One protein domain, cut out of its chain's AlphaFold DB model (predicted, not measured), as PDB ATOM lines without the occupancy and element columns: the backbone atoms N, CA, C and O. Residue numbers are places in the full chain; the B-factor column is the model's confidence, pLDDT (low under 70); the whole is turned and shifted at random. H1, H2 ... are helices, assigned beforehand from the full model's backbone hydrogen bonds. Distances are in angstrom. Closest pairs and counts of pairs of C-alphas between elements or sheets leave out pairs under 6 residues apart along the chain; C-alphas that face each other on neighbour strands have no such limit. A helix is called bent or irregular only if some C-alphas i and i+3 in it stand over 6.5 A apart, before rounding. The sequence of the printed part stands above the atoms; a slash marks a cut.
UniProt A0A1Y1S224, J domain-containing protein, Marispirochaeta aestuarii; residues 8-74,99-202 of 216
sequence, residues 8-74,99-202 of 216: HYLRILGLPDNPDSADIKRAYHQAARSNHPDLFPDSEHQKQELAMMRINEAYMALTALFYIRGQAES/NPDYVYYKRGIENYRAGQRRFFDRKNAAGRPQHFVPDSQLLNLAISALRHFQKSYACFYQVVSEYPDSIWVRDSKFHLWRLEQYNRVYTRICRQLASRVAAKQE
ATOM      1  N   HIS A   8     158.032 195.515 239.355       90.62
ATOM      2  CA  HIS A   8     158.641 194.583 238.408       90.62
ATOM      3  C   HIS A   8     159.975 195.095 237.846       90.62
ATOM      4  O   HIS A   8     160.861 194.282 237.594       90.62
ATOM      5  N   TYR A   9     160.158 196.410 237.676       91.81
ATOM      6  CA  TYR A   9     161.425 196.980 237.202       91.81
ATOM      7  C   TYR A   9     162.517 196.916 238.262       91.81
ATOM      8  O   TYR A   9     163.661 196.602 237.934       91.81
ATOM      9  N   LEU A  10     162.152 197.133 239.527       91.12
ATOM     10  CA  LEU A  10     163.059 196.943 240.657       91.12
ATOM     11  C   LEU A  10     163.554 195.498 240.711       91.12
ATOM     12  O   LEU A  10     164.757 195.259 240.764       91.12
ATOM     13  N   ARG A  11     162.642 194.532 240.551       93.38
ATOM     14  CA  ARG A  11     162.986 193.107 240.499       93.38
ATOM     15  C   ARG A  11     163.911 192.749 239.335       93.38
ATOM     16  O   ARG A  11     164.833 191.969 239.533       93.38
ATOM     17  N   ILE A  12     163.690 193.309 238.140       93.31
ATOM     18  CA  ILE A  12     164.552 193.067 236.965       93.31
ATOM     19  C   ILE A  12     165.995 193.515 237.229       93.31
ATOM     20  O   ILE A  12     166.925 192.855 236.769       93.31
ATOM     21  N   LEU A  13     166.187 194.614 237.963       93.44
ATOM     22  CA  LEU A  13     167.514 195.130 238.302       93.44
ATOM     23  C   LEU A  13     168.052 194.621 239.650       93.44
ATOM     24  O   LEU A  13     169.198 194.906 239.976       93.44
ATOM     25  N   GLY A  14     167.262 193.873 240.425       92.25
ATOM     26  CA  GLY A  14     167.651 193.415 241.763       92.25
ATOM     27  C   GLY A  14     167.769 194.549 242.786       92.25
ATOM     28  O   GLY A  14     168.647 194.513 243.643       92.25
ATOM     29  N   LEU A  15     166.922 195.574 242.669       91.69
ATOM     30  CA  LEU A  15     166.916 196.748 243.543       91.69
ATOM     31  C   LEU A  15     165.948 196.591 244.730       91.69
ATOM     32  O   LEU A  15     164.940 195.892 244.594       91.69
ATOM     33  N   PRO A  16     166.214 197.273 245.864       88.62
ATOM     34  CA  PRO A  16     165.254 197.412 246.959       88.62
ATOM     35  C   PRO A  16     164.075 198.322 246.563       88.62
ATOM     36  O   PRO A  16     164.112 198.969 245.519       88.62
ATOM     37  N   ASP A  17     163.049 198.409 247.417       83.88
ATOM     38  CA  ASP A  17     161.796 199.137 247.131       83.88
ATOM     39  C   ASP A  17     161.957 200.663 246.999       83.88
ATOM     40  O   ASP A  17     161.149 201.322 246.345       83.88
ATOM     41  N   ASN A  18     163.008 201.238 247.589       83.56
ATOM     42  CA  ASN A  18     163.283 202.674 247.538       83.56
ATOM     43  C   ASN A  18     164.762 202.940 247.203       83.56
ATOM     44  O   ASN A  18     165.511 203.391 248.071       83.56
ATOM     45  N   PRO A  19     165.207 202.603 245.979       87.62
ATOM     46  CA  PRO A  19     166.589 202.805 245.576       87.62
ATOM     47  C   PRO A  19     166.836 204.287 245.304       87.62
ATOM     48  O   PRO A  19     165.928 205.006 244.880       87.62
ATOM     49  N   ASP A  20     168.071 204.745 245.468       86.00
ATOM     50  CA  ASP A  20     168.458 206.042 244.927       86.00
ATOM     51  C   ASP A  20     168.907 205.928 243.452       86.00
ATOM     52  O   ASP A  20     168.984 204.858 242.840       86.00
ATOM     53  N   SER A  21     169.199 207.067 242.828       83.50
ATOM     54  CA  SER A  21     169.690 207.089 241.444       83.50
ATOM     55  C   SER A  21     171.066 206.425 241.246       83.50
ATOM     56  O   SER A  21     171.342 205.923 240.152       83.50
ATOM     57  N   ALA A  22     171.926 206.397 242.271       85.31
ATOM     58  CA  ALA A  22     173.225 205.729 242.212       85.31
ATOM     59  C   ALA A  22     173.064 204.200 242.276       85.31
ATOM     60  O   ALA A  22     173.725 203.482 241.517       85.31
ATOM     61  N   ASP A  23     172.126 203.709 243.086       89.69
ATOM     62  CA  ASP A  23     171.712 202.309 243.150       89.69
ATOM     63  C   ASP A  23     171.223 201.824 241.791       89.69
ATOM     64  O   ASP A  23     171.718 200.816 241.285       89.69
ATOM     65  N   ILE A  24     170.317 202.574 241.153       89.75
ATOM     66  CA  ILE A  24     169.765 202.227 239.834       89.75
ATOM     67  C   ILE A  24     170.873 202.093 238.789       89.75
ATOM     68  O   ILE A  24     170.903 201.128 238.019       89.75
ATOM     69  N   LYS A  25     171.814 203.043 238.771       88.25
ATOM     70  CA  LYS A  25     172.961 203.016 237.859       88.25
ATOM     71  C   LYS A  25     173.842 201.791 238.108       88.25
ATOM     72  O   LYS A  25     174.187 201.078 237.163       88.25
ATOM     73  N   ARG A  26     174.227 201.554 239.363       91.06
ATOM     74  CA  ARG A  26     175.086 200.430 239.755       91.06
ATOM     75  C   ARG A  26     174.439 199.094 239.393       91.06
ATOM     76  O   ARG A  26     175.083 198.270 238.745       91.06
ATOM     77  N   ALA A  27     173.164 198.930 239.733       93.56
ATOM     78  CA  ALA A  27     172.384 197.741 239.424       93.56
ATOM     79  C   ALA A  27     172.275 197.503 237.913       93.56
ATOM     80  O   ALA A  27     172.493 196.384 237.455       93.56
ATOM     81  N   TYR A  28     172.046 198.552 237.113       94.50
ATOM     82  CA  TYR A  28     172.059 198.434 235.653       94.50
ATOM     83  C   TYR A  28     173.413 197.957 235.117       94.50
ATOM     84  O   TYR A  28     173.452 197.033 234.308       94.50
ATOM     85  N   HIS A  29     174.529 198.544 235.560       91.75
ATOM     86  CA  HIS A  29     175.852 198.122 235.094       91.75
ATOM     87  C   HIS A  29     176.158 196.668 235.451       91.75
ATOM     88  O   HIS A  29     176.692 195.938 234.614       91.75
ATOM     89  N   GLN A  30     175.800 196.247 236.664       93.31
ATOM     90  CA  GLN A  30     175.951 194.865 237.099       93.31
ATOM     91  C   GLN A  30     175.076 193.929 236.259       93.31
ATOM     92  O   GLN A  30     175.598 192.996 235.654       93.31
ATOM     93  N   ALA A  31     173.780 194.221 236.135       93.56
ATOM     94  CA  ALA A  31     172.843 193.410 235.365       93.56
ATOM     95  C   ALA A  31     173.256 193.303 233.889       93.56
ATOM     96  O   ALA A  31     173.306 192.201 233.343       93.56
ATOM     97  N   ALA A  32     173.619 194.419 233.253       92.62
ATOM     98  CA  ALA A  32     174.039 194.449 231.855       92.62
ATOM     99  C   ALA A  32     175.358 193.702 231.617       92.62
ATOM    100  O   ALA A  32     175.536 193.093 230.567       92.62
ATOM    101  N   ARG A  33     176.292 193.741 232.577       92.12
ATOM    102  CA  ARG A  33     177.539 192.973 232.493       92.12
ATOM    103  C   ARG A  33     177.276 191.483 232.665       92.12
ATOM    104  O   ARG A  33     177.831 190.701 231.911       92.12
ATOM    105  N   SER A  34     176.435 191.098 233.620       92.38
ATOM    106  CA  SER A  34     176.138 189.693 233.908       92.38
ATOM    107  C   SER A  34     175.254 189.014 232.862       92.38
ATOM    108  O   SER A  34     175.269 187.795 232.797       92.38
ATOM    109  N   ASN A  35     174.497 189.769 232.059       92.56
ATOM    110  CA  ASN A  35     173.580 189.230 231.044       92.56
ATOM    111  C   ASN A  35     174.006 189.582 229.607       92.56
ATOM    112  O   ASN A  35     173.210 189.455 228.681       92.56
ATOM    113  N   HIS A  36     175.234 190.074 229.394       89.00
ATOM    114  CA  HIS A  36     175.669 190.450 228.049       89.00
ATOM    115  C   HIS A  36     175.728 189.207 227.141       89.00
ATOM    116  O   HIS A  36     176.443 188.274 227.503       89.00
ATOM    117  N   PRO A  37     175.056 189.185 225.970       87.56
ATOM    118  CA  PRO A  37     174.952 187.993 225.124       87.56
ATOM    119  C   PRO A  37     176.310 187.402 224.727       87.56
ATOM    120  O   PRO A  37     176.472 186.191 224.773       87.56
ATOM    121  N   ASP A  38     177.312 188.252 224.472       89.06
ATOM    122  CA  ASP A  38     178.693 187.844 224.154       89.06
ATOM    123  C   ASP A  38     179.385 186.972 225.227       89.06
ATOM    124  O   ASP A  38     180.449 186.417 224.962       89.06
ATOM    125  N   LEU A  39     178.845 186.878 226.449       89.88
ATOM    126  CA  LEU A  39     179.408 186.053 227.527       89.88
ATOM    127  C   LEU A  39     178.826 184.635 227.582       89.88
ATOM    128  O   LEU A  39     179.260 183.837 228.413       89.88
ATOM    129  N   PHE A  40     177.837 184.330 226.744       90.81
ATOM    130  CA  PHE A  40     177.074 183.090 226.802       90.81
ATOM    131  C   PHE A  40     177.188 182.308 225.490       90.81
ATOM    132  O   PHE A  40     177.401 182.903 224.434       90.81
ATOM    133  N   PRO A  41     177.042 180.972 225.535       90.69
ATOM    134  CA  PRO A  41     177.006 180.159 224.325       90.69
ATOM    135  C   PRO A  41     175.773 180.480 223.468       90.69
ATOM    136  O   PRO A  41     174.742 180.926 223.977       90.69
ATOM    137  N   ASP A  42     175.848 180.155 222.175       84.62
ATOM    138  CA  ASP A  42     174.784 180.409 221.192       84.62
ATOM    139  C   ASP A  42     173.409 179.862 221.620       84.62
ATOM    140  O   ASP A  42     172.378 180.482 221.351       84.62
ATOM    141  N   SER A  43     173.379 178.735 222.341       87.06
ATOM    142  CA  SER A  43     172.148 178.125 222.867       87.06
ATOM    143  C   SER A  43     171.411 179.008 223.879       87.06
ATOM    144  O   SER A  43     170.192 178.908 224.009       87.06
ATOM    145  N   GLU A  44     172.125 179.887 224.582       90.12
ATOM    146  CA  GLU A  44     171.560 180.827 225.551       90.12
ATOM    147  C   GLU A  44     171.405 182.245 224.990       90.12
ATOM    148  O   GLU A  44     170.752 183.081 225.618       90.12
ATOM    149  N   HIS A  45     171.940 182.520 223.797       87.81
ATOM    150  CA  HIS A  45     171.997 183.862 223.217       87.81
ATOM    151  C   HIS A  45     170.620 184.544 223.171       87.81
ATOM    152  O   HIS A  45     170.472 185.685 223.604       87.81
ATOM    153  N   GLN A  46     169.573 183.813 222.772       89.06
ATOM    154  CA  GLN A  46     168.194 184.320 222.759       89.06
ATOM    155  C   GLN A  46     167.730 184.797 224.142       89.06
ATOM    156  O   GLN A  46     167.145 185.877 224.283       89.06
ATOM    157  N   LYS A  47     167.952 183.970 225.168       90.75
ATOM    158  CA  LYS A  47     167.547 184.274 226.542       90.75
ATOM    159  C   LYS A  47     168.234 185.552 227.013       90.75
ATOM    160  O   LYS A  47     167.580 186.389 227.637       90.75
ATOM    161  N   GLN A  48     169.509 185.717 226.670       93.69
ATOM    162  CA  GLN A  48     170.304 186.877 227.058       93.69
ATOM    163  C   GLN A  48     169.932 188.137 226.272       93.69
ATOM    164  O   GLN A  48     169.837 189.213 226.857       93.69
ATOM    165  N   GLU A  49     169.603 188.024 224.986       92.75
ATOM    166  CA  GLU A  49     169.089 189.144 224.190       92.75
ATOM    167  C   GLU A  49     167.771 189.682 224.765       92.75
ATOM    168  O   GLU A  49     167.628 190.885 225.011       92.75
ATOM    169  N   LEU A  50     166.829 188.789 225.095       91.88
ATOM    170  CA  LEU A  50     165.584 189.166 225.771       91.88
ATOM    171  C   LEU A  50     165.825 189.730 227.176       91.88
ATOM    172  O   LEU A  50     165.160 190.696 227.564       91.88
ATOM    173  N   ALA A  51     166.759 189.159 227.941       93.00
ATOM    174  CA  ALA A  51     167.136 189.682 229.251       93.00
ATOM    175  C   ALA A  51     167.688 191.109 229.132       93.00
ATOM    176  O   ALA A  51     167.216 192.006 229.830       93.00
ATOM    177  N   MET A  52     168.591 191.357 228.183       94.94
ATOM    178  CA  MET A  52     169.144 192.684 227.916       94.94
ATOM    179  C   MET A  52     168.076 193.692 227.495       94.94
ATOM    180  O   MET A  52     168.080 194.818 227.992       94.94
ATOM    181  N   MET A  53     167.115 193.303 226.648       94.06
ATOM    182  CA  MET A  53     166.001 194.190 226.290       94.06
ATOM    183  C   MET A  53     165.168 194.584 227.520       94.06
ATOM    184  O   MET A  53     164.754 195.739 227.629       94.06
ATOM    185  N   ARG A  54     164.939 193.650 228.452       94.12
ATOM    186  CA  ARG A  54     164.206 193.903 229.706       94.12
ATOM    187  C   ARG A  54     165.001 194.772 230.678       94.12
ATOM    188  O   ARG A  54     164.431 195.680 231.273       94.12
ATOM    189  N   ILE A  55     166.306 194.532 230.808       95.44
ATOM    190  CA  ILE A  55     167.220 195.340 231.634       95.44
ATOM    191  C   ILE A  55     167.260 196.784 231.118       95.44
ATOM    192  O   ILE A  55     167.094 197.722 231.897       95.44
ATOM    193  N   ASN A  56     167.406 196.964 229.803       93.69
ATOM    194  CA  ASN A  56     167.394 198.276 229.156       93.69
ATOM    195  C   ASN A  56     166.057 199.002 229.373       93.69
ATOM    196  O   ASN A  56     166.038 200.189 229.696       93.69
ATOM    197  N   GLU A  57     164.932 198.293 229.230       92.88
ATOM    198  CA  GLU A  57     163.605 198.850 229.500       92.88
ATOM    199  C   GLU A  57     163.465 199.307 230.958       92.88
ATOM    200  O   GLU A  57     163.052 200.442 231.202       92.88
ATOM    201  N   ALA A  58     163.832 198.448 231.916       92.88
ATOM    202  CA  ALA A  58     163.733 198.735 233.343       92.88
ATOM    203  C   ALA A  58     164.567 199.957 233.730       92.88
ATOM    204  O   ALA A  58     164.067 200.873 234.381       92.88
ATOM    205  N   TYR A  59     165.816 200.010 233.266       93.12
ATOM    206  CA  TYR A  59     166.701 201.133 233.537       93.12
ATOM    207  C   TYR A  59     166.155 202.450 232.979       93.12
ATOM    208  O   TYR A  59     166.121 203.451 233.696       93.12
ATOM    209  N   MET A  60     165.678 202.466 231.729       90.50
ATOM    210  CA  MET A  60     165.101 203.679 231.141       90.50
ATOM    211  C   MET A  60     163.830 204.125 231.862       90.50
ATOM    212  O   MET A  60     163.654 205.324 232.073       90.50
ATOM    213  N   ALA A  61     162.966 203.188 232.258       89.06
ATOM    214  CA  ALA A  61     161.737 203.503 232.976       89.06
ATOM    215  C   ALA A  61     162.022 204.118 234.350       89.06
ATOM    216  O   ALA A  61     161.478 205.173 234.671       89.06
ATOM    217  N   LEU A  62     162.922 203.512 235.128       89.56
ATOM    218  CA  LEU A  62     163.329 204.059 236.423       89.56
ATOM    219  C   LEU A  62     164.018 205.416 236.255       89.56
ATOM    220  O   LEU A  62     163.646 206.382 236.910       89.56
ATOM    221  N   THR A  63     164.944 205.536 235.306       86.75
ATOM    222  CA  THR A  63     165.625 206.807 235.022       86.75
ATOM    223  C   THR A  63     164.625 207.914 234.663       86.75
ATOM    224  O   THR A  63     164.724 209.026 235.179       86.75
ATOM    225  N   ALA A  64     163.618 207.619 233.833       84.81
ATOM    226  CA  ALA A  64     162.565 208.573 233.485       84.81
ATOM    227  C   ALA A  64     161.743 209.017 234.708       84.81
ATOM    228  O   ALA A  64     161.452 210.205 234.841       84.81
ATOM    229  N   LEU A  65     161.409 208.097 235.622       83.38
ATOM    230  CA  LEU A  65     160.686 208.420 236.859       83.38
ATOM    231  C   LEU A  65     161.492 209.355 237.768       83.38
ATOM    232  O   LEU A  65     160.943 210.331 238.275       83.38
ATOM    233  N   PHE A  66     162.796 209.113 237.921       78.38
ATOM    234  CA  PHE A  66     163.672 209.978 238.720       78.38
ATOM    235  C   PHE A  66     163.865 211.356 238.079       78.38
ATOM    236  O   PHE A  66     163.856 212.362 238.789       78.38
ATOM    237  N   TYR A  67     163.940 211.434 236.745       73.56
ATOM    238  CA  TYR A  67     163.920 212.719 236.040       73.56
ATOM    239  C   TYR A  67     162.626 213.504 236.290       73.56
ATOM    240  O   TYR A  67     162.683 214.715 236.489       73.56
ATOM    241  N   ILE A  68     161.468 212.835 236.289       69.00
ATOM    242  CA  ILE A  68     160.172 213.477 236.560       69.00
ATOM    243  C   ILE A  68     160.093 213.937 238.021       69.00
ATOM    244  O   ILE A  68     159.677 215.065 238.280       69.00
ATOM    245  N   ARG A  69     160.535 213.101 238.971       69.62
ATOM    246  CA  ARG A  69     160.525 213.420 240.406       69.62
ATOM    247  C   ARG A  69     161.413 214.626 240.732       69.62
ATOM    248  O   ARG A  69     160.934 215.557 241.367       69.62
ATOM    249  N   GLY A  70     162.641 214.669 240.209       63.12
ATOM    250  CA  GLY A  70     163.558 215.797 240.426       63.12
ATOM    251  C   GLY A  70     163.106 217.120 239.782       63.12
ATOM    252  O   GLY A  70     163.478 218.196 240.244       63.12
ATOM    253  N   GLN A  71     162.275 217.076 238.732       55.88
ATOM    254  CA  GLN A  71     161.677 218.286 238.145       55.88
ATOM    255  C   GLN A  71     160.425 218.765 238.896       55.88
ATOM    256  O   GLN A  71     160.169 219.967 238.936       55.88
ATOM    257  N   ALA A  72     159.655 217.856 239.501       53.72
ATOM    258  CA  ALA A  72     158.461 218.208 240.272       53.72
ATOM    259  C   ALA A  72     158.788 218.985 241.561       53.72
ATOM    260  O   ALA A  72     157.976 219.790 242.007       53.72
ATOM    261  N   GLU A  73     159.981 218.792 242.127       48.25
ATOM    262  CA  GLU A  73     160.445 219.498 243.331       48.25
ATOM    263  C   GLU A  73     160.954 220.931 243.048       48.25
ATOM    264  O   GLU A  73     161.186 221.686 243.986       48.25
ATOM    265  N   SER A  74     161.087 221.354 241.778       44.75
ATOM    266  CA  SER A  74     161.727 222.633 241.404       44.75
ATOM    267  C   SER A  74     160.865 223.639 240.620       44.75
ATOM    268  O   SER A  74     161.354 224.723 240.301       44.75
ATOM    269  N   ASN A  99     148.031 177.718 209.764       85.81
ATOM    270  CA  ASN A  99     149.464 177.476 209.889       85.81
ATOM    271  C   ASN A  99     150.052 178.314 211.043       85.81
ATOM    272  O   ASN A  99     150.077 179.548 210.949       85.81
ATOM    273  N   PRO A 100     150.493 177.680 212.146       91.25
ATOM    274  CA  PRO A 100     150.937 178.394 213.342       91.25
ATOM    275  C   PRO A 100     152.219 179.212 213.118       91.25
ATOM    276  O   PRO A 100     152.351 180.304 213.670       91.25
ATOM    277  N   ASP A 101     153.124 178.749 212.256       93.06
ATOM    278  CA  ASP A 101     154.342 179.460 211.850       93.06
ATOM    279  C   ASP A 101     154.037 180.838 211.230       93.06
ATOM    280  O   ASP A 101     154.644 181.845 211.603       93.06
ATOM    281  N   TYR A 102     153.032 180.918 210.354       93.75
ATOM    282  CA  TYR A 102     152.580 182.172 209.755       93.75
ATOM    283  C   TYR A 102     151.997 183.128 210.799       93.75
ATOM    284  O   TYR A 102     152.250 184.333 210.737       93.75
ATOM    285  N   VAL A 103     151.235 182.615 211.770       94.25
ATOM    286  CA  VAL A 103     150.644 183.436 212.838       94.25
ATOM    287  C   VAL A 103     151.738 184.090 213.681       94.25
ATOM    288  O   VAL A 103     151.699 185.305 213.898       94.25
ATOM    289  N   TYR A 104     152.745 183.320 214.108       95.81
ATOM    290  CA  TYR A 104     153.891 183.866 214.839       95.81
ATOM    291  C   TYR A 104     154.664 184.876 213.995       95.81
ATOM    292  O   TYR A 104     154.894 185.997 214.450       95.81
ATOM    293  N   TYR A 105     154.991 184.533 212.749       96.81
ATOM    294  CA  TYR A 105     155.689 185.438 211.842       96.81
ATOM    295  C   TYR A 105     154.935 186.766 211.665       96.81
ATOM    296  O   TYR A 105     155.495 187.849 211.863       96.81
ATOM    297  N   LYS A 106     153.632 186.705 211.372       96.44
ATOM    298  CA  LYS A 106     152.797 187.888 211.145       96.44
ATOM    299  C   LYS A 106     152.724 188.782 212.381       96.44
ATOM    300  O   LYS A 106     152.934 189.994 212.273       96.44
ATOM    301  N   ARG A 107     152.505 188.189 213.557       96.38
ATOM    302  CA  ARG A 107     152.496 188.905 214.841       96.38
ATOM    303  C   ARG A 107     153.864 189.523 215.154       96.38
ATOM    304  O   ARG A 107     153.935 190.636 215.689       96.38
ATOM    305  N   GLY A 108     154.942 188.828 214.791       97.12
ATOM    306  CA  GLY A 108     156.316 189.318 214.859       97.12
ATOM    307  C   GLY A 108     156.513 190.588 214.034       97.12
ATOM    308  O   GLY A 108     156.984 191.594 214.570       97.12
ATOM    309  N   ILE A 109     156.063 190.582 212.774       97.62
ATOM    310  CA  ILE A 109     156.127 191.725 211.846       97.62
ATOM    311  C   ILE A 109     155.309 192.919 212.345       97.62
ATOM    312  O   ILE A 109     155.756 194.065 212.256       97.62
ATOM    313  N   GLU A 110     154.112 192.684 212.872       97.00
ATOM    314  CA  GLU A 110     153.256 193.754 213.394       97.00
ATOM    315  C   GLU A 110     153.909 194.480 214.570       97.00
ATOM    316  O   GLU A 110     153.980 195.713 214.575       97.00
ATOM    317  N   ASN A 111     154.458 193.721 215.521       96.75
ATOM    318  CA  ASN A 111     155.196 194.286 216.645       96.75
ATOM    319  C   ASN A 111     156.491 194.965 216.191       96.75
ATOM    320  O   ASN A 111     156.771 196.077 216.630       96.75
ATOM    321  N   TYR A 112     157.236 194.361 215.263       95.94
ATOM    322  CA  TYR A 112     158.444 194.956 214.693       95.94
ATOM    323  C   TYR A 112     158.157 196.351 214.122       95.94
ATOM    324  O   TYR A 112     158.777 197.341 214.512       95.94
ATOM    325  N   ARG A 113     157.137 196.454 213.260       94.69
ATOM    326  CA  ARG A 113     156.724 197.722 212.644       94.69
ATOM    327  C   ARG A 113     156.178 198.714 213.667       94.69
ATOM    328  O   ARG A 113     156.411 199.910 213.531       94.69
ATOM    329  N   ALA A 114     155.455 198.248 214.686       92.00
ATOM    330  CA  ALA A 114     154.979 199.113 215.763       92.00
ATOM    331  C   ALA A 114     156.145 199.731 216.550       92.00
ATOM    332  O   ALA A 114     156.153 200.944 216.756       92.00
ATOM    333  N   GLY A 115     157.154 198.933 216.914       92.06
ATOM    334  CA  GLY A 115     158.364 199.426 217.574       92.06
ATOM    335  C   GLY A 115     159.142 200.409 216.697       92.06
ATOM    336  O   GLY A 115     159.530 201.481 217.167       92.06
ATOM    337  N   GLN A 116     159.282 200.108 215.401       90.44
ATOM    338  CA  GLN A 116     159.942 201.013 214.460       90.44
ATOM    339  C   GLN A 116     159.229 202.361 214.340       90.44
ATOM    340  O   GLN A 116     159.870 203.404 214.478       90.44
ATOM    341  N   ARG A 117     157.903 202.351 214.161       87.94
ATOM    342  CA  ARG A 117     157.112 203.583 214.047       87.94
ATOM    343  C   ARG A 117     157.212 204.462 215.289       87.94
ATOM    344  O   ARG A 117     157.239 205.681 215.174       87.94
ATOM    345  N   ARG A 118     157.263 203.855 216.479       84.44
ATOM    346  CA  ARG A 118     157.342 204.596 217.747       84.44
ATOM    347  C   ARG A 118     158.667 205.339 217.906       84.44
ATOM    348  O   ARG A 118     158.655 206.465 218.391       84.44
ATOM    349  N   PHE A 119     159.786 204.731 217.518       80.56
ATOM    350  CA  PHE A 119     161.108 205.300 217.795       80.56
ATOM    351  C   PHE A 119     161.764 205.997 216.595       80.56
ATOM    352  O   PHE A 119     162.407 207.034 216.760       80.56
ATOM    353  N   PHE A 120     161.598 205.460 215.385       76.50
ATOM    354  CA  PHE A 120     162.278 205.962 214.188       76.50
ATOM    355  C   PHE A 120     161.393 206.891 213.354       76.50
ATOM    356  O   PHE A 120     161.869 207.950 212.945       76.50
ATOM    357  N   ASP A 121     160.104 206.583 213.194       72.94
ATOM    358  CA  ASP A 121     159.178 207.400 212.389       72.94
ATOM    359  C   ASP A 121     158.555 208.542 213.206       72.94
ATOM    360  O   ASP A 121     157.336 208.718 213.279       72.94
ATOM    361  N   ARG A 122     159.418 209.336 213.845       71.06
ATOM    362  CA  ARG A 122     159.020 210.467 214.688       71.06
ATOM    363  C   ARG A 122     158.454 211.587 213.825       71.06
ATOM    364  O   ARG A 122     159.201 212.371 213.238       71.06
ATOM    365  N   LYS A 123     157.127 211.670 213.770       70.31
ATOM    366  CA  LYS A 123     156.391 212.768 213.141       70.31
ATOM    367  C   LYS A 123     155.681 213.602 214.206       70.31
ATOM    368  O   LYS A 123     155.122 213.047 215.146       70.31
ATOM    369  N   ASN A 124     155.706 214.925 214.064       68.19
ATOM    370  CA  ASN A 124     154.925 215.829 214.907       68.19
ATOM    371  C   ASN A 124     153.426 215.777 214.535       68.19
ATOM    372  O   ASN A 124     153.041 215.103 213.579       68.19
ATOM    373  N   ALA A 125     152.574 216.519 215.254       65.75
ATOM    374  CA  ALA A 125     151.129 216.582 214.988       65.75
ATOM    375  C   ALA A 125     150.774 217.019 213.549       65.75
ATOM    376  O   ALA A 125     149.717 216.669 213.040       65.75
ATOM    377  N   ALA A 126     151.682 217.732 212.873       70.19
ATOM    378  CA  ALA A 126     151.555 218.149 211.477       70.19
ATOM    379  C   ALA A 126     152.162 217.141 210.473       70.19
ATOM    380  O   ALA A 126     152.335 217.464 209.300       70.19
ATOM    381  N   GLY A 127     152.547 215.940 210.919       73.88
ATOM    382  CA  GLY A 127     153.094 214.877 210.073       73.88
ATOM    383  C   GLY A 127     154.553 215.065 209.630       73.88
ATOM    384  O   GLY A 127     155.050 214.260 208.841       73.88
ATOM    385  N   ARG A 128     155.256 216.092 210.124       75.19
ATOM    386  CA  ARG A 128     156.647 216.406 209.743       75.19
ATOM    387  C   ARG A 128     157.653 215.701 210.652       75.19
ATOM    388  O   ARG A 128     157.346 215.537 211.833       75.19
ATOM    389  N   PRO A 129     158.855 215.346 210.158       74.19
ATOM    390  CA  PRO A 129     159.927 214.817 210.996       74.19
ATOM    391  C   PRO A 129     160.181 215.713 212.213       74.19
ATOM    392  O   PRO A 129     160.397 216.919 212.081       74.19
ATOM    393  N   GLN A 130     160.120 215.135 213.410       72.06
ATOM    394  CA  GLN A 130     160.375 215.866 214.645       72.06
ATOM    395  C   GLN A 130     161.866 215.782 214.994       72.06
ATOM    396  O   GLN A 130     162.345 214.752 215.465       72.06
ATOM    397  N   HIS A 131     162.599 216.875 214.758       68.62
ATOM    398  CA  HIS A 131     164.048 216.939 214.990       68.62
ATOM    399  C   HIS A 131     164.426 217.096 216.470       68.62
ATOM    400  O   HIS A 131     165.443 216.550 216.892       68.62
ATOM    401  N   PHE A 132     163.603 217.791 217.264       76.94
ATOM    402  CA  PHE A 132     163.828 217.974 218.698       76.94
ATOM    403  C   PHE A 132     162.750 217.264 219.522       76.94
ATOM    404  O   PHE A 132     161.551 217.510 219.357       76.94
ATOM    405  N   VAL A 133     163.193 216.379 220.411       71.31
ATOM    406  CA  VAL A 133     162.353 215.626 221.345       71.31
ATOM    407  C   VAL A 133     163.008 215.741 222.723       71.31
ATOM    408  O   VAL A 133     164.175 215.365 222.836       71.31
ATOM    409  N   PRO A 134     162.306 216.248 223.754       77.62
ATOM    410  CA  PRO A 134     162.828 216.282 225.117       77.62
ATOM    411  C   PRO A 134     163.254 214.891 225.601       77.62
ATOM    412  O   PRO A 134     162.605 213.900 225.265       77.62
ATOM    413  N   ASP A 135     164.291 214.817 226.441       75.00
ATOM    414  CA  ASP A 135     164.854 213.547 226.929       75.00
ATOM    415  C   ASP A 135     163.791 212.629 227.559       75.00
ATOM    416  O   ASP A 135     163.758 211.434 227.273       75.00
ATOM    417  N   SER A 136     162.858 213.175 228.346       76.38
ATOM    418  CA  SER A 136     161.761 212.405 228.955       76.38
ATOM    419  C   SER A 136     160.823 211.786 227.912       76.38
ATOM    420  O   SER A 136     160.419 210.628 228.033       76.38
ATOM    421  N   GLN A 137     160.500 212.525 226.850       79.88
ATOM    422  CA  GLN A 137     159.686 212.015 225.750       79.88
ATOM    423  C   GLN A 137     160.464 210.971 224.940       79.88
ATOM    424  O   GLN A 137     159.900 209.937 224.585       79.88
ATOM    425  N   LEU A 138     161.757 211.194 224.694       81.56
ATOM    426  CA  LEU A 138     162.618 210.239 224.000       81.56
ATOM    427  C   LEU A 138     162.721 208.912 224.767       81.56
ATOM    428  O   LEU A 138     162.603 207.851 224.153       81.56
ATOM    429  N   LEU A 139     162.867 208.966 226.095       82.06
ATOM    430  CA  LEU A 139     162.869 207.792 226.973       82.06
ATOM    431  C   LEU A 139     161.550 207.021 226.889       82.06
ATOM    432  O   LEU A 139     161.557 205.809 226.700       82.06
ATOM    433  N   ASN A 140     160.412 207.714 226.946       83.50
ATOM    434  CA  ASN A 140     159.103 207.070 226.820       83.50
ATOM    435  C   ASN A 140     158.912 206.392 225.454       83.50
ATOM    436  O   ASN A 140     158.387 205.278 225.377       83.50
ATOM    437  N   LEU A 141     159.370 207.029 224.372       86.00
ATOM    438  CA  LEU A 141     159.348 206.430 223.035       86.00
ATOM    439  C   LEU A 141     160.262 205.199 222.956       86.00
ATOM    440  O   LEU A 141     159.854 204.181 222.395       86.00
ATOM    441  N   ALA A 142     161.456 205.263 223.553       87.50
ATOM    442  CA  ALA A 142     162.398 204.146 223.627       87.50
ATOM    443  C   ALA A 142     161.811 202.947 224.390       87.50
ATOM    444  O   ALA A 142     161.829 201.825 223.885       87.50
ATOM    445  N   ILE A 143     161.226 203.187 225.568       87.62
ATOM    446  CA  ILE A 143     160.555 202.164 226.387       87.62
ATOM    447  C   ILE A 143     159.411 201.519 225.599       87.62
ATOM    448  O   ILE A 143     159.305 200.293 225.530       87.62
ATOM    449  N   SER A 144     158.564 202.333 224.960       89.19
ATOM    450  CA  SER A 144     157.445 201.828 224.157       89.19
ATOM    451  C   SER A 144     157.926 200.954 222.996       89.19
ATOM    452  O   SER A 144     157.362 199.884 222.754       89.19
ATOM    453  N   ALA A 145     158.989 201.370 222.306       91.38
ATOM    454  CA  ALA A 145     159.557 200.609 221.203       91.38
ATOM    455  C   ALA A 145     160.197 199.295 221.666       91.38
ATOM    456  O   ALA A 145     159.943 198.259 221.050       91.38
ATOM    457  N   LEU A 146     160.943 199.299 222.778       91.75
ATOM    458  CA  LEU A 146     161.538 198.085 223.344       91.75
ATOM    459  C   LEU A 146     160.494 197.025 223.691       91.75
ATOM    460  O   LEU A 146     160.689 195.859 223.365       91.75
ATOM    461  N   ARG A 147     159.355 197.410 224.277       93.38
ATOM    462  CA  ARG A 147     158.269 196.461 224.580       93.38
ATOM    463  C   ARG A 147     157.740 195.761 223.328       93.38
ATOM    464  O   ARG A 147     157.432 194.571 223.358       93.38
ATOM    465  N   HIS A 148     157.635 196.486 222.217       95.38
ATOM    466  CA  HIS A 148     157.259 195.894 220.935       95.38
ATOM    467  C   HIS A 148     158.369 195.005 220.370       95.38
ATOM    468  O   HIS A 148     158.086 193.911 219.887       95.38
ATOM    469  N   PHE A 149     159.628 195.421 220.477       95.69
ATOM    470  CA  PHE A 149     160.767 194.620 220.039       95.69
ATOM    471  C   PHE A 149     160.919 193.317 220.827       95.69
ATOM    472  O   PHE A 149     161.137 192.286 220.201       95.69
ATOM    473  N   GLN A 150     160.666 193.305 222.138       95.50
ATOM    474  CA  GLN A 150     160.626 192.073 222.937       95.50
ATOM    475  C   GLN A 150     159.561 191.090 222.427       95.50
ATOM    476  O   GLN A 150     159.843 189.912 222.215       95.50
ATOM    477  N   LYS A 151     158.334 191.576 222.182       95.88
ATOM    478  CA  LYS A 151     157.239 190.753 221.634       95.88
ATOM    479  C   LYS A 151     157.579 190.217 220.245       95.88
ATOM    480  O   LYS A 151     157.307 189.060 219.943       95.88
ATOM    481  N   SER A 152     158.168 191.070 219.411       97.50
ATOM    482  CA  SER A 152     158.600 190.728 218.059       97.50
ATOM    483  C   SER A 152     159.687 189.650 218.069       97.50
ATOM    484  O   SER A 152     159.550 188.648 217.372       97.50
ATOM    485  N   TYR A 153     160.699 189.807 218.928       97.44
ATOM    486  CA  TYR A 153     161.801 188.861 219.090       97.44
ATOM    487  C   TYR A 153     161.297 187.478 219.509       97.44
ATOM    488  O   TYR A 153     161.625 186.487 218.866       97.44
ATOM    489  N   ALA A 154     160.423 187.414 220.521       95.38
ATOM    490  CA  ALA A 154     159.804 186.161 220.950       95.38
ATOM    491  C   ALA A 154     159.041 185.459 219.811       95.38
ATOM    492  O   ALA A 154     159.174 184.252 219.641       95.38
ATOM    493  N   CYS A 155     158.287 186.208 219.000       97.06
ATOM    494  CA  CYS A 155     157.547 185.635 217.875       97.06
ATOM    495  C   CYS A 155     158.475 185.081 216.785       97.06
ATOM    496  O   CYS A 155     158.276 183.957 216.336       97.06
ATOM    497  N   PHE A 156     159.487 185.844 216.358       97.88
ATOM    498  CA  PHE A 156     160.418 185.380 215.325       97.88
ATOM    499  C   PHE A 156     161.282 184.220 215.800       97.88
ATOM    500  O   PHE A 156     161.554 183.312 215.019       97.88
ATOM    501  N   TYR A 157     161.672 184.215 217.074       96.12
ATOM    502  CA  TYR A 157     162.388 183.083 217.633       96.12
ATOM    503  C   TYR A 157     161.535 181.816 217.601       96.12
ATOM    504  O   TYR A 157     162.028 180.795 217.145       96.12
ATOM    505  N   GLN A 158     160.250 181.899 217.972       95.75
ATOM    506  CA  GLN A 158     159.333 180.757 217.897       95.75
ATOM    507  C   GLN A 158     159.263 180.160 216.483       95.75
ATOM    508  O   GLN A 158     159.216 178.944 216.329       95.75
ATOM    509  N   VAL A 159     159.272 181.004 215.443       96.44
ATOM    510  CA  VAL A 159     159.313 180.544 214.043       96.44
ATOM    511  C   VAL A 159     160.596 179.762 213.767       96.44
ATOM    512  O   VAL A 159     160.546 178.699 213.162       96.44
ATOM    513  N   VAL A 160     161.743 180.274 214.214       96.75
ATOM    514  CA  VAL A 160     163.050 179.655 213.960       96.75
ATOM    515  C   VAL A 160     163.267 178.380 214.781       96.75
ATOM    516  O   VAL A 160     163.909 177.464 214.273       96.75
ATOM    517  N   SER A 161     162.765 178.320 216.019       94.31
ATOM    518  CA  SER A 161     162.973 177.186 216.928       94.31
ATOM    519  C   SER A 161     161.998 176.040 216.672       94.31
ATOM    520  O   SER A 161     162.429 174.902 216.522       94.31
ATOM    521  N   GLU A 162     160.698 176.332 216.583       95.94
ATOM    522  CA  GLU A 162     159.662 175.295 216.498       95.94
ATOM    523  C   GLU A 162     159.305 174.917 215.059       95.94
ATOM    524  O   GLU A 162     158.757 173.844 214.820       95.94
ATOM    525  N   TYR A 163     159.589 175.795 214.091       95.94
ATOM    526  CA  TYR A 163     159.207 175.605 212.690       95.94
ATOM    527  C   TYR A 163     160.405 175.792 211.741       95.94
ATOM    528  O   TYR A 163     160.332 176.617 210.828       95.94
ATOM    529  N   PRO A 164     161.511 175.039 211.915       96.12
ATOM    530  CA  PRO A 164     162.764 175.250 211.178       96.12
ATOM    531  C   PRO A 164     162.642 175.060 209.656       96.12
ATOM    532  O   PRO A 164     163.424 175.651 208.908       96.12
ATOM    533  N   ASP A 165     161.641 174.304 209.200       95.25
ATOM    534  CA  ASP A 165     161.354 174.072 207.779       95.25
ATOM    535  C   ASP A 165     160.379 175.102 207.180       95.25
ATOM    536  O   ASP A 165     160.044 175.047 205.995       95.25
ATOM    537  N   SER A 166     159.898 176.060 207.981       95.62
ATOM    538  CA  SER A 166     158.991 177.099 207.501       95.62
ATOM    539  C   SER A 166     159.684 178.025 206.501       95.62
ATOM    540  O   SER A 166     160.814 178.483 206.699       95.62
ATOM    541  N   ILE A 167     158.949 178.418 205.457       96.88
ATOM    542  CA  ILE A 167     159.400 179.414 204.473       96.88
ATOM    543  C   ILE A 167     159.746 180.768 205.118       96.88
ATOM    544  O   ILE A 167     160.486 181.565 204.540       96.88
ATOM    545  N   TRP A 168     159.235 181.030 206.327       97.38
ATOM    546  CA  TRP A 168     159.431 182.276 207.067       97.38
ATOM    547  C   TRP A 168     160.707 182.299 207.913       97.38
ATOM    548  O   TRP A 168     161.048 183.345 208.467       97.38
ATOM    549  N   VAL A 169     161.442 181.187 208.021       97.56
ATOM    550  CA  VAL A 169     162.633 181.085 208.883       97.56
ATOM    551  C   VAL A 169     163.733 182.041 208.452       97.56
ATOM    552  O   VAL A 169     164.318 182.722 209.292       97.56
ATOM    553  N   ARG A 170     164.012 182.137 207.147       97.38
ATOM    554  CA  ARG A 170     165.070 183.020 206.635       97.38
ATOM    555  C   ARG A 170     164.802 184.483 206.987       97.38
ATOM    556  O   ARG A 170     165.708 185.176 207.444       97.38
ATOM    557  N   ASP A 171     163.566 184.931 206.796       97.56
ATOM    558  CA  ASP A 171     163.173 186.310 207.089       97.56
ATOM    559  C   ASP A 171     163.102 186.570 208.602       97.56
ATOM    560  O   ASP A 171     163.598 187.582 209.096       97.56
ATOM    561  N   SER A 172     162.611 185.595 209.372       97.81
ATOM    562  CA  SER A 172     162.603 185.659 210.838       97.81
ATOM    563  C   SER A 172     164.022 185.774 211.408       97.81
ATOM    564  O   SER A 172     164.257 186.610 212.278       97.81
ATOM    565  N   LYS A 173     164.998 185.021 210.877       97.19
ATOM    566  CA  LYS A 173     166.421 185.150 211.246       97.19
ATOM    567  C   LYS A 173     166.972 186.544 210.943       97.19
ATOM    568  O   LYS A 173     167.678 187.114 211.771       97.19
ATOM    569  N   PHE A 174     166.625 187.118 209.791       97.44
ATOM    570  CA  PHE A 174     167.018 188.487 209.454       97.44
ATOM    571  C   PHE A 174     166.439 189.508 210.447       97.44
ATOM    572  O   PHE A 174     167.151 190.397 210.922       97.44
ATOM    573  N   HIS A 175     165.164 189.361 210.807       97.62
ATOM    574  CA  HIS A 175     164.527 190.229 211.787       97.62
ATOM    575  C   HIS A 175     165.106 190.075 213.199       97.62
ATOM    576  O   HIS A 175     165.300 191.092 213.866       97.62
ATOM    577  N   LEU A 176     165.430 188.855 213.637       97.25
ATOM    578  CA  LEU A 176     166.130 188.612 214.903       97.25
ATOM    579  C   LEU A 176     167.472 189.343 214.925       97.25
ATOM    580  O   LEU A 176     167.677 190.194 215.789       97.25
ATOM    581  N   TRP A 177     168.313 189.134 213.910       95.81
ATOM    582  CA  TRP A 177     169.591 189.840 213.783       95.81
ATOM    583  C   TRP A 177     169.418 191.364 213.853       95.81
ATOM    584  O   TRP A 177     170.183 192.074 214.512       95.81
ATOM    585  N   ARG A 178     168.381 191.901 213.198       95.25
ATOM    586  CA  ARG A 178     168.103 193.341 213.208       95.25
ATOM    587  C   ARG A 178     167.677 193.844 214.590       95.25
ATOM    588  O   ARG A 178     168.084 194.938 214.982       95.25
ATOM    589  N   LEU A 179     166.877 193.068 215.317       95.38
ATOM    590  CA  LEU A 179     166.455 193.370 216.685       95.38
ATOM    591  C   LEU A 179     167.639 193.348 217.663       95.38
ATOM    592  O   LEU A 179     167.712 194.220 218.526       95.38
ATOM    593  N   GLU A 180     168.601 192.443 217.480       94.19
ATOM    594  CA  GLU A 180     169.856 192.408 218.251       94.19
ATOM    595  C   GLU A 180     170.682 193.679 218.007       94.19
ATOM    596  O   GLU A 180     171.176 194.313 218.944       94.19
ATOM    597  N   GLN A 181     170.745 194.157 216.755       92.50
ATOM    598  CA  GLN A 181     171.382 195.449 216.465       92.50
ATOM    599  C   GLN A 181     170.672 196.611 217.170       92.50
ATOM    600  O   GLN A 181     171.333 197.507 217.701       92.50
ATOM    601  N   TYR A 182     169.336 196.606 217.226       90.81
ATOM    602  CA  TYR A 182     168.605 197.602 218.009       90.81
ATOM    603  C   TYR A 182     168.903 197.491 219.502       90.81
ATOM    604  O   TYR A 182     169.112 198.521 220.142       90.81
ATOM    605  N   ASN A 183     168.998 196.282 220.058       91.56
ATOM    606  CA  ASN A 183     169.320 196.095 221.469       91.56
ATOM    607  C   ASN A 183     170.678 196.725 221.826       91.56
ATOM    608  O   ASN A 183     170.787 197.457 222.807       91.56
ATOM    609  N   ARG A 184     171.690 196.579 220.959       90.88
ATOM    610  CA  ARG A 184     172.994 197.258 221.101       90.88
ATOM    611  C   ARG A 184     172.879 198.786 221.108       90.88
ATOM    612  O   ARG A 184     173.569 199.451 221.884       90.88
ATOM    613  N   VAL A 185     172.004 199.354 220.274       89.31
ATOM    614  CA  VAL A 185     171.723 200.801 220.271       89.31
ATOM    615  C   VAL A 185     171.103 201.236 221.601       89.31
ATOM    616  O   VAL A 185     171.581 202.201 222.197       89.31
ATOM    617  N   TYR A 186     170.103 200.514 222.111       88.38
ATOM    618  CA  TYR A 186     169.476 200.838 223.399       88.38
ATOM    619  C   TYR A 186     170.441 200.684 224.576       88.38
ATOM    620  O   TYR A 186     170.497 201.571 225.426       88.38
ATOM    621  N   THR A 187     171.278 199.645 224.583       88.19
ATOM    622  CA  THR A 187     172.347 199.476 225.579       88.19
ATOM    623  C   THR A 187     173.304 200.671 225.570       88.19
ATOM    624  O   THR A 187     173.694 201.175 226.627       88.19
ATOM    625  N   ARG A 188     173.668 201.182 224.384       88.50
ATOM    626  CA  ARG A 188     174.510 202.383 224.258       88.50
ATOM    627  C   ARG A 188     173.815 203.627 224.809       88.50
ATOM    628  O   ARG A 188     174.451 204.370 225.552       88.50
ATOM    629  N   ILE A 189     172.537 203.833 224.487       86.25
ATOM    630  CA  ILE A 189     171.733 204.941 225.028       86.25
ATOM    631  C   ILE A 189     171.712 204.870 226.560       86.25
ATOM    632  O   ILE A 189     172.029 205.855 227.223       86.25
ATOM    633  N   CYS A 190     171.436 203.697 227.131       85.31
ATOM    634  CA  CYS A 190     171.405 203.495 228.579       85.31
ATOM    635  C   CYS A 190     172.762 203.798 229.235       85.31
ATOM    636  O   CYS A 190     172.814 204.509 230.238       85.31
ATOM    637  N   ARG A 191     173.876 203.351 228.637       84.62
ATOM    638  CA  ARG A 191     175.230 203.688 229.117       84.62
ATOM    639  C   ARG A 191     175.496 205.197 229.078       84.62
ATOM    640  O   ARG A 191     176.007 205.741 230.049       84.62
ATOM    641  N   GLN A 192     175.121 205.883 227.998       86.06
ATOM    642  CA  GLN A 192     175.289 207.337 227.890       86.06
ATOM    643  C   GLN A 192     174.460 208.093 228.935       86.06
ATOM    644  O   GLN A 192     174.950 209.046 229.539       86.06
ATOM    645  N   LEU A 193     173.223 207.657 229.177       81.88
ATOM    646  CA  LEU A 193     172.371 208.219 230.226       81.88
ATOM    647  C   LEU A 193     172.992 208.016 231.612       81.88
ATOM    648  O   LEU A 193     173.071 208.969 232.381       81.88
ATOM    649  N   ALA A 194     173.504 206.816 231.900       77.38
ATOM    650  CA  ALA A 194     174.198 206.510 233.154       77.38
ATOM    651  C   ALA A 194     175.406 207.425 233.400       77.38
ATOM    652  O   ALA A 194     175.620 207.886 234.522       77.38
ATOM    653  N   SER A 195     176.181 207.725 232.356       77.38
ATOM    654  CA  SER A 195     177.308 208.660 232.444       77.38
ATOM    655  C   SER A 195     176.854 210.102 232.702       77.38
ATOM    656  O   SER A 195     177.462 210.795 233.512       77.38
ATOM    657  N   ARG A 196     175.768 210.559 232.064       78.06
ATOM    658  CA  ARG A 196     175.243 211.928 232.241       78.06
ATOM    659  C   ARG A 196     174.653 212.175 233.627       78.06
ATOM    660  O   ARG A 196     174.801 213.274 234.151       78.06
ATOM    661  N   VAL A 197     173.971 211.184 234.204       71.31
ATOM    662  CA  VAL A 197     173.442 211.279 235.575       71.31
ATOM    663  C   VAL A 197     174.587 211.446 236.576       71.31
ATOM    664  O   VAL A 197     174.509 212.319 237.432       71.31
ATOM    665  N   ALA A 198     175.680 210.696 236.406       67.88
ATOM    666  CA  ALA A 198     176.856 210.783 237.273       67.88
ATOM    667  C   ALA A 198     177.501 212.177 237.256       67.88
ATOM    668  O   ALA A 198     177.702 212.778 238.306       67.88
ATOM    669  N   ALA A 199     177.714 212.734 236.060       74.06
ATOM    670  CA  ALA A 199     178.296 214.065 235.909       74.06
ATOM    671  C   ALA A 199     177.440 215.173 236.556       74.06
ATOM    672  O   ALA A 199     177.978 216.143 237.078       74.06
ATOM    673  N   LYS A 200     176.104 215.039 236.546       70.00
ATOM    674  CA  LYS A 200     175.207 216.005 237.208       70.00
ATOM    675  C   LYS A 200     175.242 215.908 238.733       70.00
ATOM    676  O   LYS A 200     175.090 216.928 239.392       70.00
ATOM    677  N   GLN A 201     175.431 214.709 239.283       63.88
ATOM    678  CA  GLN A 201     175.536 214.502 240.730       63.88
ATOM    679  C   GLN A 201     176.851 215.045 241.287       63.88
ATOM    680  O   GLN A 201     176.838 215.701 242.321       63.88
ATOM    681  N   GLU A 202     177.962 214.850 240.573       68.88
ATOM    682  CA  GLU A 202     179.267 215.422 240.939       68.88
ATOM    683  C   GLU A 202     179.228 216.960 240.959       68.88
ATOM    684  O   GLU A 202     179.795 217.579 241.850       68.88
TER     685      GLU A 202
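Overview. This is residues 8 to 74 and 99 to 202 of the 216 residues of the protein "J domain-containing protein" of Marispirochaeta aestuarii (UniProt A0A1Y1S224). Four helices, H2, H3, H5 and H4, stand side by side in a row like a slab, each running the opposite way to its neighbour; the long H6 packs on one face of that slab, over H3 and H5, and the short H1 crosses H3 on the other face. The end of H3, with residues 69 to 74, sticks out free, and a long loop, residues 120 to 134, joins H4 to H5. The printed part has 171 residues with six named helices, H1 to H6 in order, and no named strand: the class is all helix. The whole is compact, with a radius of gyration of the C-alphas of 17.5 A, and flat, spanning 58 by 45 by 23 A.

Along the chain. Find C-alpha 8 at (158.641, 194.583, 238.408), where H1, residues 8 to 13, begins. H2 follows as residues 21 to 34, 20.0 A long. H3, residues 42 to 72, runs 45.4 A from C-alpha 42 at (174.784, 180.409, 221.192); it is irregular, with C-alphas 43 and 46 7.4 A apart. After the cut, look for H4 at residues 100 to 119, 29.1 A, and H5 at residues 135 to 162, 40.0 A. H6, residues 169 to 202, covers 49.8 A and ends at C-alpha 202, (179.267, 215.422, 240.939).

Arrangement. Start at H3, the hub, which touches four helices. H2 and H3 form a hairpin at a shallow tilt of 8 degrees, closest at the C-alphas of Tyr 28 and Tyr 59, 6.4 A; H3 uses residues 52 to 66 alone. With residues 54 to 62 alone H3 touches H1, closest at C-alphas 9 and 58, 4.8 A, at a steep tilt of 68 degrees, only just short of perpendicular. H3 touches H5, opposite ways at 18 degrees, a shallow tilt; C-alphas 57 and 143 are closest, 5.5 A. Residues 49 to 60 of H3 alone touch residues 180 to 190 of H6 alone, closest at C-alphas 53 and 183, 6.2 A, at 37 degrees, only just a steep tilt. H4 and H5 form a hairpin at 16 degrees, closest at C-alphas 115 and 145, 4.0 A. H5 and H6 form another at 30 degrees, closest at C-alphas 156 and 172, 5.0 A. H2, H3, H4, H5 and H6 make a bundle, helices gathered alongside one another; H1 and H6 are apart. Every O i to N i+4 pair is within hydrogen-bond range in H1, H2, H4, H5 and H6; in H3, 25 of 27 are.

Size, cuts and confidence. The C-alphas of Ser 74 and Asp 165 are the two farthest apart, 59.1 A. Residues 75 to 98 are cut out, and C-alphas 74 and 99 lie 56.4 A apart across the cut. The link from H4 to H5 is long. Mean pLDDT of the printed part is 87.2; look for values under 70 at residues 68 to 74, 124 to 125, 131, 198 and 201 to 202.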